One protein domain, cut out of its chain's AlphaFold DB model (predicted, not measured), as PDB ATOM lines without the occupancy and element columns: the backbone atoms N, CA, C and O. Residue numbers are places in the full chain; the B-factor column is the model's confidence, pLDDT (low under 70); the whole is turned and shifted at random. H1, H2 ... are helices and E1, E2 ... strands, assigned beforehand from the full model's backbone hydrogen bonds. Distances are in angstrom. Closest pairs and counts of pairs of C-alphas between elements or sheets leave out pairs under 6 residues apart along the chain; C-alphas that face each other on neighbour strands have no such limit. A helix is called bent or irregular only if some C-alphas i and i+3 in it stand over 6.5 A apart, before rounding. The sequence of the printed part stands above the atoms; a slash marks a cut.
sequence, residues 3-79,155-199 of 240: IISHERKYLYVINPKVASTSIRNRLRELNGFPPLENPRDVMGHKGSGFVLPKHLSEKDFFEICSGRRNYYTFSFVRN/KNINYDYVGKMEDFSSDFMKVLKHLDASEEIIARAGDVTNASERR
ATOM      1  N   ILE A   3     156.381 178.095 135.955       92.94
ATOM      2  CA  ILE A   3     155.434 178.109 137.070       92.94
ATOM      3  C   ILE A   3     156.211 177.914 138.362       92.94
ATOM      4  O   ILE A   3     157.036 177.008 138.455       92.94
ATOM      5  N   ILE A   4     155.916 178.747 139.350       95.00
ATOM      6  CA  ILE A   4     156.570 178.744 140.653       95.00
ATOM      7  C   ILE A   4     155.507 178.606 141.745       95.00
ATOM      8  O   ILE A   4     154.413 179.167 141.631       95.00
ATOM      9  N   SER A   5     155.845 177.877 142.809       94.31
ATOM     10  CA  SER A   5     155.131 177.905 144.089       94.31
ATOM     11  C   SER A   5     156.112 178.266 145.195       94.31
ATOM     12  O   SER A   5     157.094 177.557 145.412       94.31
ATOM     13  N   HIS A   6     155.872 179.386 145.880       93.50
ATOM     14  CA  HIS A   6     156.675 179.784 147.039       93.50
ATOM     15  C   HIS A   6     156.376 178.923 148.266       93.50
ATOM     16  O   HIS A   6     157.291 178.643 149.037       93.50
ATOM     17  N   GLU A   7     155.119 178.502 148.412       92.31
ATOM     18  CA  GLU A   7     154.636 177.648 149.497       92.31
ATOM     19  C   GLU A   7     155.241 176.244 149.401       92.31
ATOM     20  O   GLU A   7     155.849 175.768 150.350       92.31
ATOM     21  N   ARG A   8     155.158 175.622 148.218       94.50
ATOM     22  CA  ARG A   8     155.685 174.271 147.956       94.50
ATOM     23  C   ARG A   8     157.138 174.253 147.472       94.50
ATOM     24  O   ARG A   8     157.639 173.199 147.109       94.50
ATOM     25  N   LYS A   9     157.791 175.419 147.399       95.81
ATOM     26  CA  LYS A   9     159.195 175.603 146.982       95.81
ATOM     27  C   LYS A   9     159.578 174.839 145.710       95.81
ATOM     28  O   LYS A   9     160.590 174.150 145.683       95.81
ATOM     29  N   TYR A  10     158.821 175.005 144.625       97.81
ATOM     30  CA  TYR A  10     159.176 174.396 143.336       97.81
ATOM     31  C   TYR A  10     159.203 175.394 142.178       97.81
ATOM     32  O   TYR A  10     158.460 176.382 142.162       97.81
ATOM     33  N   LEU A  11     160.043 175.095 141.185       97.81
ATOM     34  CA  LEU A  11     160.057 175.710 139.860       97.81
ATOM     35  C   LEU A  11     159.785 174.622 138.815       97.81
ATOM     36  O   LEU A  11     160.614 173.754 138.566       97.81
ATOM     37  N   TYR A  12     158.638 174.701 138.148       97.62
ATOM     38  CA  TYR A  12     158.343 173.865 136.991       97.62
ATOM     39  C   TYR A  12     158.584 174.652 135.702       97.62
ATOM     40  O   TYR A  12     157.890 175.635 135.403       97.62
ATOM     41  N   VAL A  13     159.554 174.204 134.906       97.44
ATOM     42  CA  VAL A  13     159.796 174.760 133.572       97.44
ATOM     43  C   VAL A  13     158.983 173.968 132.559       97.44
ATOM     44  O   VAL A  13     159.225 172.791 132.322       97.44
ATOM     45  N   ILE A  14     157.994 174.609 131.949       94.69
ATOM     46  CA  ILE A  14     157.050 173.947 131.053       94.69
ATOM     47  C   ILE A  14     157.709 173.665 129.706       94.69
ATOM     48  O   ILE A  14     158.037 174.594 128.960       94.69
ATOM     49  N   ASN A  15     157.748 172.385 129.352       95.62
ATOM     50  CA  ASN A  15     157.966 171.914 127.994       95.62
ATOM     51  C   ASN A  15     156.614 171.523 127.362       95.62
ATOM     52  O   ASN A  15     155.791 170.841 127.983       95.62
ATOM     53  N   PRO A  16     156.277 171.982 126.152       92.38
ATOM     54  CA  PRO A  16     155.094 171.493 125.457       92.38
ATOM     55  C   PRO A  16     155.231 170.021 125.050       92.38
ATOM     56  O   PRO A  16     156.327 169.518 124.823       92.38
ATOM     57  N   LYS A  17     154.082 169.350 124.887       91.62
ATOM     58  CA  LYS A  17     153.963 167.987 124.319       91.62
ATOM     59  C   LYS A  17     154.490 166.831 125.188       91.62
ATOM     60  O   LYS A  17     154.513 165.694 124.718       91.62
ATOM     61  N   VAL A  18     154.750 167.110 126.464       92.19
ATOM     62  CA  VAL A  18     155.172 166.149 127.504       92.19
ATOM     63  C   VAL A  18     154.126 166.008 128.623       92.19
ATOM     64  O   VAL A  18     154.430 166.094 129.803       92.19
ATOM     65  N   ALA A  19     152.841 165.947 128.250       89.06
ATOM     66  CA  ALA A  19     151.716 165.982 129.199       89.06
ATOM     67  C   ALA A  19     151.719 167.201 130.151       89.06
ATOM     68  O   ALA A  19     151.120 167.185 131.225       89.06
ATOM     69  N   SER A  20     152.320 168.318 129.726       89.06
ATOM     70  CA  SER A  20     152.459 169.516 130.559       89.06
ATOM     71  C   SER A  20     151.142 170.121 131.033       89.06
ATOM     72  O   SER A  20     151.096 170.730 132.096       89.06
ATOM     73  N   THR A  21     150.055 169.933 130.291       86.19
ATOM     74  CA  THR A  21     148.708 170.292 130.745       86.19
ATOM     75  C   THR A  21     148.301 169.512 131.999       86.19
ATOM     76  O   THR A  21     147.815 170.112 132.954       86.19
ATOM     77  N   SER A  22     148.548 168.203 132.020       87.25
ATOM     78  CA  SER A  22     148.216 167.324 133.141       87.25
ATOM     79  C   SER A  22     149.088 167.606 134.359       87.25
ATOM     80  O   SER A  22     148.548 167.748 135.454       87.25
ATOM     81  N   ILE A  23     150.402 167.799 134.156       92.38
ATOM     82  CA  ILE A  23     151.330 168.218 135.222       92.38
ATOM     83  C   ILE A  23     150.795 169.475 135.907       92.38
ATOM     84  O   ILE A  23     150.628 169.505 137.122       92.38
ATOM     85  N   ARG A  24     150.456 170.510 135.126       90.25
ATOM     86  CA  ARG A  24     149.932 171.764 135.679       90.25
ATOM     87  C   ARG A  24     148.630 171.571 136.449       90.25
ATOM     88  O   ARG A  24     148.460 172.208 137.477       90.25
ATOM     89  N   ASN A  25     147.723 170.718 135.979       88.44
ATOM     90  CA  ASN A  25     146.469 170.493 136.699       88.44
ATOM     91  C   ASN A  25     146.719 169.832 138.066       88.44
ATOM     92  O   ASN A  25     146.148 170.273 139.055       88.44
ATOM     93  N   ARG A  26     147.632 168.850 138.143       90.12
ATOM     94  CA  ARG A  26     147.997 168.219 139.424       90.12
ATOM     95  C   ARG A  26     148.772 169.162 140.350       90.12
ATOM     96  O   ARG A  26     148.508 169.186 141.543       90.12
ATOM     97  N   LEU A  27     149.683 169.984 139.821       92.19
ATOM     98  CA  LEU A  27     150.374 171.009 140.622       92.19
ATOM     99  C   LEU A  27     149.412 172.070 141.164       92.19
ATOM    100  O   LEU A  27     149.642 172.638 142.226       92.19
ATOM    101  N   ARG A  28     148.324 172.341 140.441       90.44
ATOM    102  CA  ARG A  28     147.272 173.233 140.916       90.44
ATOM    103  C   ARG A  28     146.533 172.632 142.120       90.44
ATOM    104  O   ARG A  28     146.356 173.336 143.108       90.44
ATOM    105  N   GLU A  29     146.205 171.340 142.075       89.75
ATOM    106  CA  GLU A  29     145.703 170.591 143.244       89.75
ATOM    107  C   GLU A  29     146.676 170.591 144.415       89.75
ATOM    108  O   GLU A  29     146.267 170.834 145.545       89.75
ATOM    109  N   LEU A  30     147.965 170.387 144.150       91.69
ATOM    110  CA  LEU A  30     149.001 170.421 145.181       91.69
ATOM    111  C   LEU A  30     149.070 171.779 145.907       91.69
ATOM    112  O   LEU A  30     149.328 171.831 147.110       91.69
ATOM    113  N   ASN A  31     148.795 172.870 145.190       90.94
ATOM    114  CA  ASN A  31     148.699 174.219 145.754       90.94
ATOM    115  C   ASN A  31     147.317 174.520 146.376       90.94
ATOM    116  O   ASN A  31     147.001 175.680 146.616       90.94
ATOM    117  N   GLY A  32     146.470 173.509 146.601       89.38
ATOM    118  CA  GLY A  32     145.187 173.654 147.299       89.38
ATOM    119  C   GLY A  32     144.012 174.111 146.428       89.38
ATOM    120  O   GLY A  32     142.957 174.449 146.957       89.38
ATOM    121  N   PHE A  33     144.153 174.122 145.100       87.44
ATOM    122  CA  PHE A  33     143.075 174.518 144.190       87.44
ATOM    123  C   PHE A  33     142.421 173.290 143.535       87.44
ATOM    124  O   PHE A  33     143.134 172.415 143.052       87.44
ATOM    125  N   PRO A  34     141.082 173.220 143.414       82.75
ATOM    126  CA  PRO A  34     140.402 172.058 142.823       82.75
ATOM    127  C   PRO A  34     140.824 171.867 141.362       82.75
ATOM    128  O   PRO A  34     141.061 172.875 140.714       82.75
ATOM    129  N   PRO A  35     140.887 170.659 140.779       76.69
ATOM    130  CA  PRO A  35     141.235 170.497 139.364       76.69
ATOM    131  C   PRO A  35     140.268 171.253 138.444       76.69
ATOM    132  O   PRO A  35     139.093 171.413 138.763       76.69
ATOM    133  N   LEU A  36     140.746 171.713 137.284       75.25
ATOM    134  CA  LEU A  36     139.847 172.277 136.271       75.25
ATOM    135  C   LEU A  36     139.107 171.173 135.515       75.25
ATOM    136  O   LEU A  36     139.714 170.148 135.191       75.25
ATOM    137  N   GLU A  37     137.853 171.447 135.137       72.50
ATOM    138  CA  GLU A  37     137.086 170.618 134.194       72.50
ATOM    139  C   GLU A  37     137.824 170.470 132.857       72.50
ATOM    140  O   GLU A  37     137.947 169.371 132.319       72.50
ATOM    141  N   ASN A  38     138.392 171.573 132.353       72.19
ATOM    142  CA  ASN A  38     139.294 171.571 131.211       72.19
ATOM    143  C   ASN A  38     140.730 171.909 131.655       72.19
ATOM    144  O   ASN A  38     141.083 173.079 131.835       72.19
ATOM    145  N   PRO A  39     141.625 170.907 131.741       69.19
ATOM    146  CA  PRO A  39     143.020 171.111 132.127       69.19
ATOM    147  C   PRO A  39     143.792 172.098 131.234       69.19
ATOM    148  O   PRO A  39     144.859 172.583 131.613       69.19
ATOM    149  N   ARG A  40     143.311 172.394 130.016       67.50
ATOM    150  CA  ARG A  40     143.985 173.327 129.094       67.50
ATOM    151  C   ARG A  40     143.914 174.779 129.550       67.50
ATOM    152  O   ARG A  40     144.795 175.550 129.168       67.50
ATOM    153  N   ASP A  41     142.968 175.115 130.414       68.81
ATOM    154  CA  ASP A  41     142.701 176.502 130.788       68.81
ATOM    155  C   ASP A  41     143.571 176.972 131.966       68.81
ATOM    156  O   ASP A  41     143.599 178.157 132.298       68.81
ATOM    157  N   VAL A  42     144.397 176.082 132.538       63.38
ATOM    158  CA  VAL A  42     145.220 176.346 133.735       63.38
ATOM    159  C   VAL A  42     146.114 177.596 133.618       63.38
ATOM    160  O   VAL A  42     146.364 178.260 134.619       63.38
ATOM    161  N   MET A  43     146.580 177.964 132.418       59.94
ATOM    162  CA  MET A  43     147.403 179.176 132.223       59.94
ATOM    163  C   MET A  43     146.598 180.472 132.057       59.94
ATOM    164  O   MET A  43     147.180 181.550 132.160       59.94
ATOM    165  N   GLY A  44     145.303 180.374 131.740       55.75
ATOM    166  CA  GLY A  44     144.429 181.508 131.428       55.75
ATOM    167  C   GLY A  44     143.581 181.991 132.605       55.75
ATOM    168  O   GLY A  44     143.097 183.122 132.581       55.75
ATOM    169  N   HIS A  45     143.421 181.182 133.654       54.53
ATOM    170  CA  HIS A  45     142.625 181.576 134.812       54.53
ATOM    171  C   HIS A  45     143.387 182.551 135.718       54.53
ATOM    172  O   HIS A  45     144.406 182.204 136.323       54.53
ATOM    173  N   LYS A  46     142.839 183.763 135.892       54.44
ATOM    174  CA  LYS A  46     143.052 184.528 137.130       54.44
ATOM    175  C   LYS A  46     142.715 183.584 138.297       54.44
ATOM    176  O   LYS A  46     141.629 183.018 138.307       54.44
ATOM    177  N   GLY A  47     143.651 183.362 139.223       59.00
ATOM    178  CA  GLY A  47     143.467 182.395 140.316       59.00
ATOM    179  C   GLY A  47     143.959 180.968 140.030       59.00
ATOM    180  O   GLY A  47     143.511 180.025 140.674       59.00
ATOM    181  N   SER A  48     144.896 180.778 139.091       68.12
ATOM    182  CA  SER A  48     145.552 179.476 138.868       68.12
ATOM    183  C   SER A  48     146.382 178.975 140.059       68.12
ATOM    184  O   SER A  48     146.759 177.808 140.070       68.12
ATOM    185  N   GLY A  49     146.677 179.836 141.039       72.81
ATOM    186  CA  GLY A  49     147.537 179.500 142.177       72.81
ATOM    187  C   GLY A  49     149.029 179.488 141.848       72.81
ATOM    188  O   GLY A  49     149.830 179.011 142.644       72.81
ATOM    189  N   PHE A  50     149.414 179.976 140.665       87.81
ATOM    190  CA  PHE A  50     150.795 179.956 140.197       87.81
ATOM    191  C   PHE A  50     151.450 181.329 140.228       87.81
ATOM    192  O   PHE A  50     150.907 182.319 139.731       87.81
ATOM    193  N   VAL A  51     152.683 181.356 140.726       90.25
ATOM    194  CA  VAL A  51     153.588 182.488 140.555       90.25
ATOM    195  C   VAL A  51     154.242 182.368 139.180       90.25
ATOM    196  O   VAL A  51     154.740 181.310 138.793       90.25
ATOM    197  N   LEU A  52     154.206 183.456 138.414       90.69
ATOM    198  CA  LEU A  52     154.820 183.559 137.093       90.69
ATOM    199  C   LEU A  52     156.026 184.504 137.184       90.69
ATOM    200  O   LEU A  52     156.025 185.373 138.054       90.69
ATOM    201  N   PRO A  53     157.006 184.432 136.266       90.12
ATOM    202  CA  PRO A  53     158.182 185.307 136.308       90.12
ATOM    203  C   PRO A  53     157.849 186.799 136.365       90.12
ATOM    204  O   PRO A  53     158.514 187.548 137.059       90.12
ATOM    205  N   LYS A  54     156.766 187.229 135.700       89.75
ATOM    206  CA  LYS A  54     156.298 188.627 135.724       89.75
ATOM    207  C   LYS A  54     155.834 189.115 137.109       89.75
ATOM    208  O   LYS A  54     155.558 190.296 137.262       89.75
ATOM    209  N   HIS A  55     155.653 188.206 138.068       90.50
ATOM    210  CA  HIS A  55     155.306 188.516 139.458       90.50
ATOM    211  C   HIS A  55     156.547 188.574 140.367       90.50
ATOM    212  O   HIS A  55     156.396 188.737 141.572       90.50
ATOM    213  N   LEU A  56     157.754 188.394 139.821       92.31
ATOM    214  CA  LEU A  56     159.015 188.357 140.558       92.31
ATOM    215  C   LEU A  56     159.941 189.477 140.093       92.31
ATOM    216  O   LEU A  56     159.879 189.901 138.939       92.31
ATOM    217  N   SER A  57     160.846 189.906 140.974       96.19
ATOM    218  CA  SER A  57     161.993 190.698 140.534       96.19
ATOM    219  C   SER A  57     162.944 189.835 139.696       96.19
ATOM    220  O   SER A  57     163.005 188.611 139.856       96.19
ATOM    221  N   GLU A  58     163.732 190.469 138.826       95.44
ATOM    222  CA  GLU A  58     164.755 189.767 138.038       95.44
ATOM    223  C   GLU A  58     165.750 189.021 138.935       95.44
ATOM    224  O   GLU A  58     166.103 187.876 138.652       95.44
ATOM    225  N   LYS A  59     166.137 189.642 140.058       96.81
ATOM    226  CA  LYS A  59     167.011 189.041 141.069       96.81
ATOM    227  C   LYS A  59     166.396 187.773 141.657       96.81
ATOM    228  O   LYS A  59     167.054 186.736 141.669       96.81
ATOM    229  N   ASP A  60     165.144 187.835 142.115       95.75
ATOM    230  CA  ASP A  60     164.474 186.668 142.701       95.75
ATOM    231  C   ASP A  60     164.377 185.529 141.687       95.75
ATOM    232  O   ASP A  60     164.686 184.381 142.006       95.75
ATOM    233  N   PHE A  61     163.976 185.843 140.454       95.88
ATOM    234  CA  PHE A  61     163.830 184.842 139.407       95.88
ATOM    235  C   PHE A  61     165.172 184.194 139.043       95.88
ATOM    236  O   PHE A  61     165.247 182.970 138.909       95.88
ATOM    237  N   PHE A  62     166.243 184.985 138.947       96.12
ATOM    238  CA  PHE A  62     167.595 184.484 138.710       96.12
ATOM    239  C   PHE A  62     168.101 183.600 139.857       96.12
ATOM    240  O   PHE A  62     168.656 182.528 139.614       96.12
ATOM    241  N   GLU A  63     167.897 184.004 141.110       96.75
ATOM    242  CA  GLU A  63     168.306 183.213 142.275       96.75
ATOM    243  C   GLU A  63     167.538 181.885 142.371       96.75
ATOM    244  O   GLU A  63     168.140 180.868 142.710       96.75
ATOM    245  N   ILE A  64     166.250 181.858 142.004       96.75
ATOM    246  CA  ILE A  64     165.481 180.608 141.880       96.75
ATOM    247  C   ILE A  64     166.075 179.727 140.772       96.75
ATOM    248  O   ILE A  64     166.430 178.584 141.038       96.75
ATOM    249  N   CYS A  65     166.239 180.253 139.553       96.50
ATOM    250  CA  CYS A  65     166.741 179.479 138.406       96.50
ATOM    251  C   CYS A  65     168.164 178.931 138.612       96.50
ATOM    252  O   CYS A  65     168.502 177.872 138.091       96.50
ATOM    253  N   SER A  66     168.998 179.647 139.369       95.56
ATOM    254  CA  SER A  66     170.374 179.245 139.693       95.56
ATOM    255  C   SER A  66     170.480 178.310 140.904       95.56
ATOM    256  O   SER A  66     171.590 177.957 141.299       95.56
ATOM    257  N   GLY A  67     169.358 177.909 141.510       94.25
ATOM    258  CA  GLY A  67     169.330 177.016 142.672       94.25
ATOM    259  C   GLY A  67     169.684 177.682 144.007       94.25
ATOM    260  O   GLY A  67     169.701 177.019 145.036       94.25
ATOM    261  N   ARG A  68     169.906 179.004 144.049       93.94
ATOM    262  CA  ARG A  68     170.321 179.729 145.269       93.94
ATOM    263  C   ARG A  68     169.216 179.888 146.318       93.94
ATOM    264  O   ARG A  68     169.481 180.396 147.403       93.94
ATOM    265  N   ARG A  69     167.976 179.501 146.001       93.06
ATOM    266  CA  ARG A  69     166.819 179.611 146.908       93.06
ATOM    267  C   ARG A  69     166.193 178.279 147.316       93.06
ATOM    268  O   ARG A  69     165.100 178.304 147.880       93.06
ATOM    269  N   ASN A  70     166.860 177.155 147.040       94.00
ATOM    270  CA  ASN A  70     166.405 175.806 147.397       94.00
ATOM    271  C   ASN A  70     164.984 175.498 146.885       94.00
ATOM    272  O   ASN A  70     164.123 175.054 147.640       94.00
ATOM    273  N   TYR A  71     164.719 175.812 145.614       98.00
ATOM    274  CA  TYR A  71     163.487 175.396 144.944       98.00
ATOM    275  C   TYR A  71     163.753 174.082 144.237       98.00
ATOM    276  O   TYR A  71     164.703 174.021 143.461       98.00
ATOM    277  N   TYR A  72     162.871 173.104 144.418       98.44
ATOM    278  CA  TYR A  72     162.881 171.901 143.604       98.44
ATOM    279  C   TYR A  72     162.526 172.258 142.158       98.44
ATOM    280  O   TYR A  72     161.382 172.600 141.829       98.44
ATOM    281  N   THR A  73     163.530 172.248 141.296       98.56
ATOM    282  CA  THR A  73     163.441 172.685 139.911       98.56
ATOM    283  C   THR A  73     163.359 171.479 139.002       98.56
ATOM    284  O   THR A  73     164.301 170.696 138.895       98.56
ATOM    285  N   PHE A  74     162.235 171.333 138.302       98.69
ATOM    286  CA  PHE A  74     162.009 170.165 137.466       98.69
ATOM    287  C   PHE A  74     161.380 170.481 136.111       98.69
ATOM    288  O   PHE A  74     160.790 171.543 135.872       98.69
ATOM    289  N   SER A  75     161.515 169.527 135.195       98.44
ATOM    290  CA  SER A  75     160.797 169.514 133.926       98.44
ATOM    291  C   SER A  75     160.595 168.090 133.407       98.44
ATOM    292  O   SER A  75     160.993 167.121 134.045       98.44
ATOM    293  N   PHE A  76     159.955 167.982 132.246       98.00
ATOM    294  CA  PHE A  76     159.798 166.745 131.500       98.00
ATOM    295  C   PHE A  76     160.250 166.941 130.056       98.00
ATOM    296  O   PHE A  76     160.054 168.003 129.451       98.00
ATOM    297  N   VAL A  77     160.827 165.894 129.488       97.88
ATOM    298  CA  VAL A  77     161.258 165.812 128.092       97.88
ATOM    299  C   VAL A  77     160.615 164.610 127.413       97.88
ATOM    300  O   VAL A  77     159.977 163.786 128.054       97.88
ATOM    301  N   ARG A  78     160.734 164.545 126.092       95.38
ATOM    302  CA  ARG A  78     160.259 163.430 125.264       95.38
ATOM    303  C   ARG A  78     161.217 163.228 124.109       95.38
ATOM    304  O   ARG A  78     161.819 164.211 123.666       95.38
ATOM    305  N   ASN A  79     161.317 162.007 123.594       95.81
ATOM    306  CA  ASN A  79     162.098 161.715 122.401       95.81
ATOM    307  C   ASN A  79     161.744 162.724 121.281       95.81
ATOM    308  O   ASN A  79     160.552 162.940 121.010       95.81
ATOM    309  N   LYS A 155     171.263 175.564 129.865       94.69
ATOM    310  CA  LYS A 155     172.534 176.265 130.105       94.69
ATOM    311  C   LYS A 155     172.449 177.295 131.242       94.69
ATOM    312  O   LYS A 155     173.478 177.768 131.703       94.69
ATOM    313  N   ASN A 156     171.244 177.676 131.665       95.25
ATOM    314  CA  ASN A 156     170.994 178.766 132.615       95.25
ATOM    315  C   ASN A 156     170.163 178.350 133.835       95.25
ATOM    316  O   ASN A 156     170.041 179.144 134.766       95.25
ATOM    317  N   ILE A 157     169.561 177.161 133.815       97.12
ATOM    318  CA  ILE A 157     168.697 176.663 134.884       97.12
ATOM    319  C   ILE A 157     169.292 175.384 135.450       97.12
ATOM    320  O   ILE A 157     169.578 174.445 134.704       97.12
ATOM    321  N   ASN A 158     169.437 175.359 136.772       96.19
ATOM    322  CA  ASN A 158     169.842 174.177 137.513       96.19
ATOM    323  C   ASN A 158     168.599 173.330 137.789       96.19
ATOM    324  O   ASN A 158     167.655 173.806 138.410       96.19
ATOM    325  N   TYR A 159     168.591 172.100 137.280       98.12
ATOM    326  CA  TYR A 159     167.487 171.162 137.447       98.12
ATOM    327  C   TYR A 159     167.843 170.107 138.485       98.12
ATOM    328  O   TYR A 159     168.875 169.455 138.361       98.12
ATOM    329  N   ASP A 160     166.944 169.894 139.439       98.31
ATOM    330  CA  ASP A 160     166.992 168.770 140.372       98.31
ATOM    331  C   ASP A 160     166.430 167.497 139.730       98.31
ATOM    332  O   ASP A 160     166.837 166.388 140.071       98.31
ATOM    333  N   TYR A 161     165.489 167.640 138.786       98.44
ATOM    334  CA  TYR A 161     164.889 166.499 138.101       98.44
ATOM    335  C   TYR A 161     164.415 166.811 136.680       98.44
ATOM    336  O   TYR A 161     163.717 167.794 136.430       98.44
ATOM    337  N   VAL A 162     164.733 165.930 135.733       98.50
ATOM    338  CA  VAL A 162     164.191 165.982 134.371       98.50
ATOM    339  C   VAL A 162     163.614 164.613 134.035       98.50
ATOM    340  O   VAL A 162     164.358 163.680 133.752       98.50
ATOM    341  N   GLY A 163     162.287 164.498 134.086       97.44
ATOM    342  CA  GLY A 163     161.589 163.249 133.786       97.44
ATOM    343  C   GLY A 163     161.389 163.013 132.289       97.44
ATOM    344  O   GLY A 163     161.435 163.953 131.488       97.44
ATOM    345  N   LYS A 164     161.113 161.768 131.902       95.75
ATOM    346  CA  LYS A 164     160.806 161.384 130.515       95.75
ATOM    347  C   LYS A 164     159.307 161.131 130.340       95.75
ATOM    348  O   LYS A 164     158.632 160.628 131.231       95.75
ATOM    349  N   MET A 165     158.748 161.529 129.197       92.12
ATOM    350  CA  MET A 165     157.332 161.307 128.863       92.12
ATOM    351  C   MET A 165     157.035 159.817 128.654       92.12
ATOM    352  O   MET A 165     155.913 159.366 128.865       92.12
ATOM    353  N   GLU A 166     158.043 159.078 128.219       90.12
ATOM    354  CA  GLU A 166     158.055 157.635 128.041       90.12
ATOM    355  C   GLU A 166     157.808 156.922 129.381       90.12
ATOM    356  O   GLU A 166     157.020 155.983 129.433       90.12
ATOM    357  N   ASP A 167     158.350 157.476 130.470       90.75
ATOM    358  CA  ASP A 167     158.225 156.984 131.848       90.75
ATOM    359  C   ASP A 167     157.337 157.901 132.709       90.75
ATOM    360  O   ASP A 167     157.520 158.029 133.924       90.75
ATOM    361  N   PHE A 168     156.378 158.590 132.074       90.94
ATOM    362  CA  PHE A 168     155.678 159.730 132.674       90.94
ATOM    363  C   PHE A 168     155.082 159.419 134.048       90.94
ATOM    364  O   PHE A 168     155.269 160.197 134.981       90.94
ATOM    365  N   SER A 169     154.368 158.299 134.187       89.69
ATOM    366  CA  SER A 169     153.691 157.953 135.440       89.69
ATOM    367  C   SER A 169     154.688 157.762 136.578       89.69
ATOM    368  O   SER A 169     154.546 158.389 137.627       89.69
ATOM    369  N   SER A 170     155.732 156.951 136.376       91.88
ATOM    370  CA  SER A 170     156.768 156.725 137.390       91.88
ATOM    371  C   SER A 170     157.524 157.999 137.733       91.88
ATOM    372  O   SER A 170     157.759 158.282 138.907       91.88
ATOM    373  N   ASP A 171     157.870 158.795 136.729       95.44
ATOM    374  CA  ASP A 171     158.655 160.007 136.915       95.44
ATOM    375  C   ASP A 171     157.858 161.116 137.591       95.44
ATOM    376  O   ASP A 171     158.366 161.813 138.470       95.44
ATOM    377  N   PHE A 172     156.582 161.253 137.244       95.31
ATOM    378  CA  PHE A 172     155.732 162.250 137.869       95.31
ATOM    379  C   PHE A 172     155.344 161.872 139.298       95.31
ATOM    380  O   PHE A 172     155.287 162.750 140.158       95.31
ATOM    381  N   MET A 173     155.198 160.579 139.601       94.62
ATOM    382  CA  MET A 173     155.064 160.118 140.986       94.62
ATOM    383  C   MET A 173     156.283 160.491 141.844       94.62
ATOM    384  O   MET A 173     156.095 160.907 142.984       94.62
ATOM    385  N   LYS A 174     157.517 160.395 141.323       96.12
ATOM    386  CA  LYS A 174     158.728 160.826 142.057       96.12
ATOM    387  C   LYS A 174     158.678 162.318 142.390       96.12
ATOM    388  O   LYS A 174     158.921 162.691 143.534       96.12
ATOM    389  N   VAL A 175     158.302 163.152 141.416       97.81
ATOM    390  CA  VAL A 175     158.136 164.603 141.606       97.81
ATOM    391  C   VAL A 175     157.082 164.901 142.672       97.81
ATOM    392  O   VAL A 175     157.339 165.676 143.585       97.81
ATOM    393  N   LEU A 176     155.904 164.279 142.590       96.75
ATOM    394  CA  LEU A 176     154.824 164.517 143.551       96.75
ATOM    395  C   LEU A 176     155.201 164.072 144.969       96.75
ATOM    396  O   LEU A 176     154.907 164.793 145.917       96.75
ATOM    397  N   LYS A 177     155.896 162.936 145.113       96.06
ATOM    398  CA  LYS A 177     156.426 162.481 146.405       96.06
ATOM    399  C   LYS A 177     157.463 163.448 146.974       96.06
ATOM    400  O   LYS A 177     157.417 163.724 148.161       96.06
ATOM    401  N   HIS A 178     158.360 163.984 146.143       97.38
ATOM    402  CA  HIS A 178     159.338 164.984 146.586       97.38
ATOM    403  C   HIS A 178     158.670 166.271 147.091       97.38
ATOM    404  O   HIS A 178     159.195 166.937 147.973       97.38
ATOM    405  N   LEU A 179     157.515 166.626 146.528       96.94
ATOM    406  CA  LEU A 179     156.750 167.810 146.918       96.94
ATOM    407  C   LEU A 179     155.718 167.540 148.028       96.94
ATOM    408  O   LEU A 179     154.805 168.351 148.207       96.94
ATOM    409  N   ASP A 180     155.829 166.406 148.726       96.12
ATOM    410  CA  ASP A 180     154.931 165.982 149.808       96.12
ATOM    411  C   ASP A 180     153.443 166.007 149.408       96.12
ATOM    412  O   ASP A 180     152.562 166.432 150.164       96.12
ATOM    413  N   ALA A 181     153.140 165.585 148.176       95.19
ATOM    414  CA  ALA A 181     151.764 165.441 147.717       95.19
ATOM    415  C   ALA A 181     151.041 164.315 148.475       95.19
ATOM    416  O   ALA A 181     151.624 163.268 148.755       95.19
ATOM    417  N   SER A 182     149.743 164.493 148.742       93.50
ATOM    418  CA  SER A 182     148.920 163.442 149.348       93.50
ATOM    419  C   SER A 182     148.779 162.227 148.427       93.50
ATOM    420  O   SER A 182     148.832 162.344 147.197       93.50
ATOM    421  N   GLU A 183     148.523 161.057 149.016       91.50
ATOM    422  CA  GLU A 183     148.292 159.811 148.271       91.50
ATOM    423  C   GLU A 183     147.161 159.952 147.244       91.50
ATOM    424  O   GLU A 183     147.263 159.449 146.128       91.50
ATOM    425  N   GLU A 184     146.123 160.723 147.572       89.88
ATOM    426  CA  GLU A 184     145.008 161.022 146.673       89.88
ATOM    427  C   GLU A 184     145.447 161.773 145.404       89.88
ATOM    428  O   GLU A 184     144.969 161.478 144.307       89.88
ATOM    429  N   ILE A 185     146.353 162.754 145.532       90.06
ATOM    430  CA  ILE A 185     146.892 163.501 144.384       90.06
ATOM    431  C   ILE A 185     147.796 162.592 143.547       90.06
ATOM    432  O   ILE A 185     147.728 162.632 142.316       90.06
ATOM    433  N   ILE A 186     148.615 161.766 144.206       90.25
ATOM    434  CA  ILE A 186     149.523 160.814 143.554       90.25
ATOM    435  C   ILE A 186     148.730 159.770 142.759       90.25
ATOM    436  O   ILE A 186     149.050 159.530 141.597       90.25
ATOM    437  N   ALA A 187     147.665 159.206 143.333       86.38
ATOM    438  CA  ALA A 187     146.821 158.216 142.666       86.38
ATOM    439  C   ALA A 187     146.226 158.759 141.353       86.38
ATOM    440  O   ALA A 187     146.273 158.090 140.324       86.38
ATOM    441  N   ARG A 188     145.773 160.021 141.346       82.19
ATOM    442  CA  ARG A 188     145.232 160.692 140.146       82.19
ATOM    443  C   ARG A 188     146.288 161.073 139.100       82.19
ATOM    444  O   ARG A 188     145.939 161.566 138.026       82.19
ATOM    445  N   ALA A 189     147.581 160.927 139.392       77.31
ATOM    446  CA  ALA A 189     148.649 161.242 138.442       77.31
ATOM    447  C   ALA A 189     148.845 160.142 137.382       77.31
ATOM    448  O   ALA A 189     149.297 160.446 136.276       77.31
ATOM    449  N   GLY A 190     148.473 158.894 137.698       64.75
ATOM    450  CA  GLY A 190     148.601 157.738 136.802       64.75
ATOM    451  C   GLY A 190     147.629 157.736 135.615       64.75
ATOM    452  O   GLY A 190     147.961 157.207 134.559       64.75
ATOM    453  N   ASP A 191     146.481 158.413 135.723       63.56
ATOM    454  CA  ASP A 191     145.398 158.376 134.718       63.56
ATOM    455  C   ASP A 191     145.723 159.101 133.391       63.56
ATOM    456  O   ASP A 191     144.942 159.107 132.430       63.56
ATOM    457  N   VAL A 192     146.887 159.750 133.321       59.34
ATOM    458  CA  VAL A 192     147.293 160.651 132.235       59.34
ATOM    459  C   VAL A 192     147.753 159.899 130.968       59.34
ATOM    460  O   VAL A 192     147.815 160.502 129.889       59.34
ATOM    461  N   THR A 193     148.029 158.591 131.043       52.59
ATOM    462  CA  THR A 193     148.653 157.808 129.951       52.59
ATOM    463  C   THR A 193     147.741 157.540 128.744       52.59
ATOM    464  O   THR A 193     148.215 157.286 127.633       52.59
ATOM    465  N   ASN A 194     146.428 157.736 128.889       45.94
ATOM    466  CA  ASN A 194     145.422 157.353 127.891       45.94
ATOM    467  C   ASN A 194     145.509 158.062 126.518       45.94
ATOM    468  O   ASN A 194     144.858 157.642 125.553       45.94
ATOM    469  N   ALA A 195     146.259 159.163 126.391       47.81
ATOM    470  CA  ALA A 195     146.399 159.890 125.124       47.81
ATOM    471  C   ALA A 195     147.682 159.550 124.343       47.81
ATOM    472  O   ALA A 195     147.720 159.790 123.133       47.81
ATOM    473  N   SER A 196     148.734 159.055 125.005       49.00
ATOM    474  CA  SER A 196     149.971 158.576 124.364       49.00
ATOM    475  C   SER A 196     149.918 157.084 124.062       49.00
ATOM    476  O   SER A 196     150.352 156.706 122.981       49.00
ATOM    477  N   GLU A 197     149.300 156.265 124.916       45.44
ATOM    478  CA  GLU A 197     149.123 154.826 124.656       45.44
ATOM    479  C   GLU A 197     148.294 154.550 123.394       45.44
ATOM    480  O   GLU A 197     148.589 153.629 122.636       45.44
ATOM    481  N   ARG A 198     147.312 155.411 123.087       45.56
ATOM    482  CA  ARG A 198     146.538 155.352 121.832       45.56
ATOM    483  C   ARG A 198     147.333 155.760 120.583       45.56
ATOM    484  O   ARG A 198     146.800 155.681 119.484       45.56
ATOM    485  N   ARG A 199     148.577 156.232 120.734       53.78
ATOM    486  CA  ARG A 199     149.498 156.590 119.640       53.78
ATOM    487  C   ARG A 199     150.660 155.601 119.532       53.78
ATOM    488  O   ARG A 199     151.754 156.002 119.152       53.78
TER     489      ARG A 199
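Overview. This is residues 3 to 79 and 155 to 199 of the 240 residues of an uncharacterized protein of Stappia sp. GBMRC 2046 (UniProt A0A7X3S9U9). Picture a small four-stranded sheet with two helices, H1 and H4, side by side over one face and running along its strands. The short helices H2, H5 and H6 pack on these two on the side away from the sheet, while H3 sits at the far end of the longest axis and only grazes the sheet. The printed part has 122 residues with six named helices and four named strands, in the order E1 E2 H1 H2 H3 E3 E4 H4 H5 H6. The sheet is mixed, in the order E1 E2 E3 E4, and the class is mixed, helices and strands. The whole is compact, with a radius of gyration of the C-alphas of 14.0 A and spans of 43 by 31 by 25 A.

Arrangement. Start at the sheet, where E1, residues 3 to 5, and E2, residues 10 to 13, form an antiparallel hairpin with N 3 and O 12 at 2.9 A. E3, residues 72 to 77, is parallel to E2, with N 74 and O 11 at 2.9 A. E4, residues 161 to 164, is parallel to E3, with N 163 and O 75 at 2.9 A. H1, residues 20 to 30, lies over E2 at a height over the sheet of 10.1 A. H4, residues 168 to 178, lies over E4 at 9.0 A on the same face, giving two layers, helices on one face of a sheet. H2, residues 39 to 43, touches H1, the closest C-alphas being those of Asn 25 and Pro 39, 5.8 A apart. H3, residues 58 to 65, grazes the sheet with residues 61 to 65; E2, H1 H2 H3, E3 is a strand-helix-strand unit, two parallel neighbour strands with helices between. H5, residues 183 to 187, only just touches H4, with 3 pairs of C-alphas within 8 A, the closest being Met 173 and Ile 186 at 6.1 A. H6, residues 190 to 195, touches H4 at a shallow tilt of 31 degrees, opposite ways, closest at the C-alphas of Ser 169 and Gly 190, 5.3 A. Every O i to N i+4 pair is within hydrogen-bond range in H1, H3, H4 and H5, but 0 of 1 in H2 and 0 of 2 in H6, where O i to N i+3 gives 0 of 2 and 0 of 3.

Along the chain. Find C-alpha 3 at (155.434, 178.109, 137.070), where E1 begins. E3 runs 16.7 A from C-alpha 72 at (162.881, 171.901, 143.604); H1 spans 15.1 A and H4 15.3 A. H6 ends at C-alpha 195, (146.399, 159.890, 125.124). H2 and H6 are irregular: C-alphas 40 and 43 are 7.5 A apart, and C-alphas 192 and 195 are 7.2 A apart.

Size, cuts and confidence. Look to Lys 59 and Arg 198 for the two C-alphas farthest apart, 43.9 A. Residues 80 to 154 are not printed, and C-alphas 79 and 155 are 19.5 A apart across the cut. The link from H2 to H3 is long, 14 residues. The model's pLDDT is under 70 at residues 39 to 48 and 190 to 199.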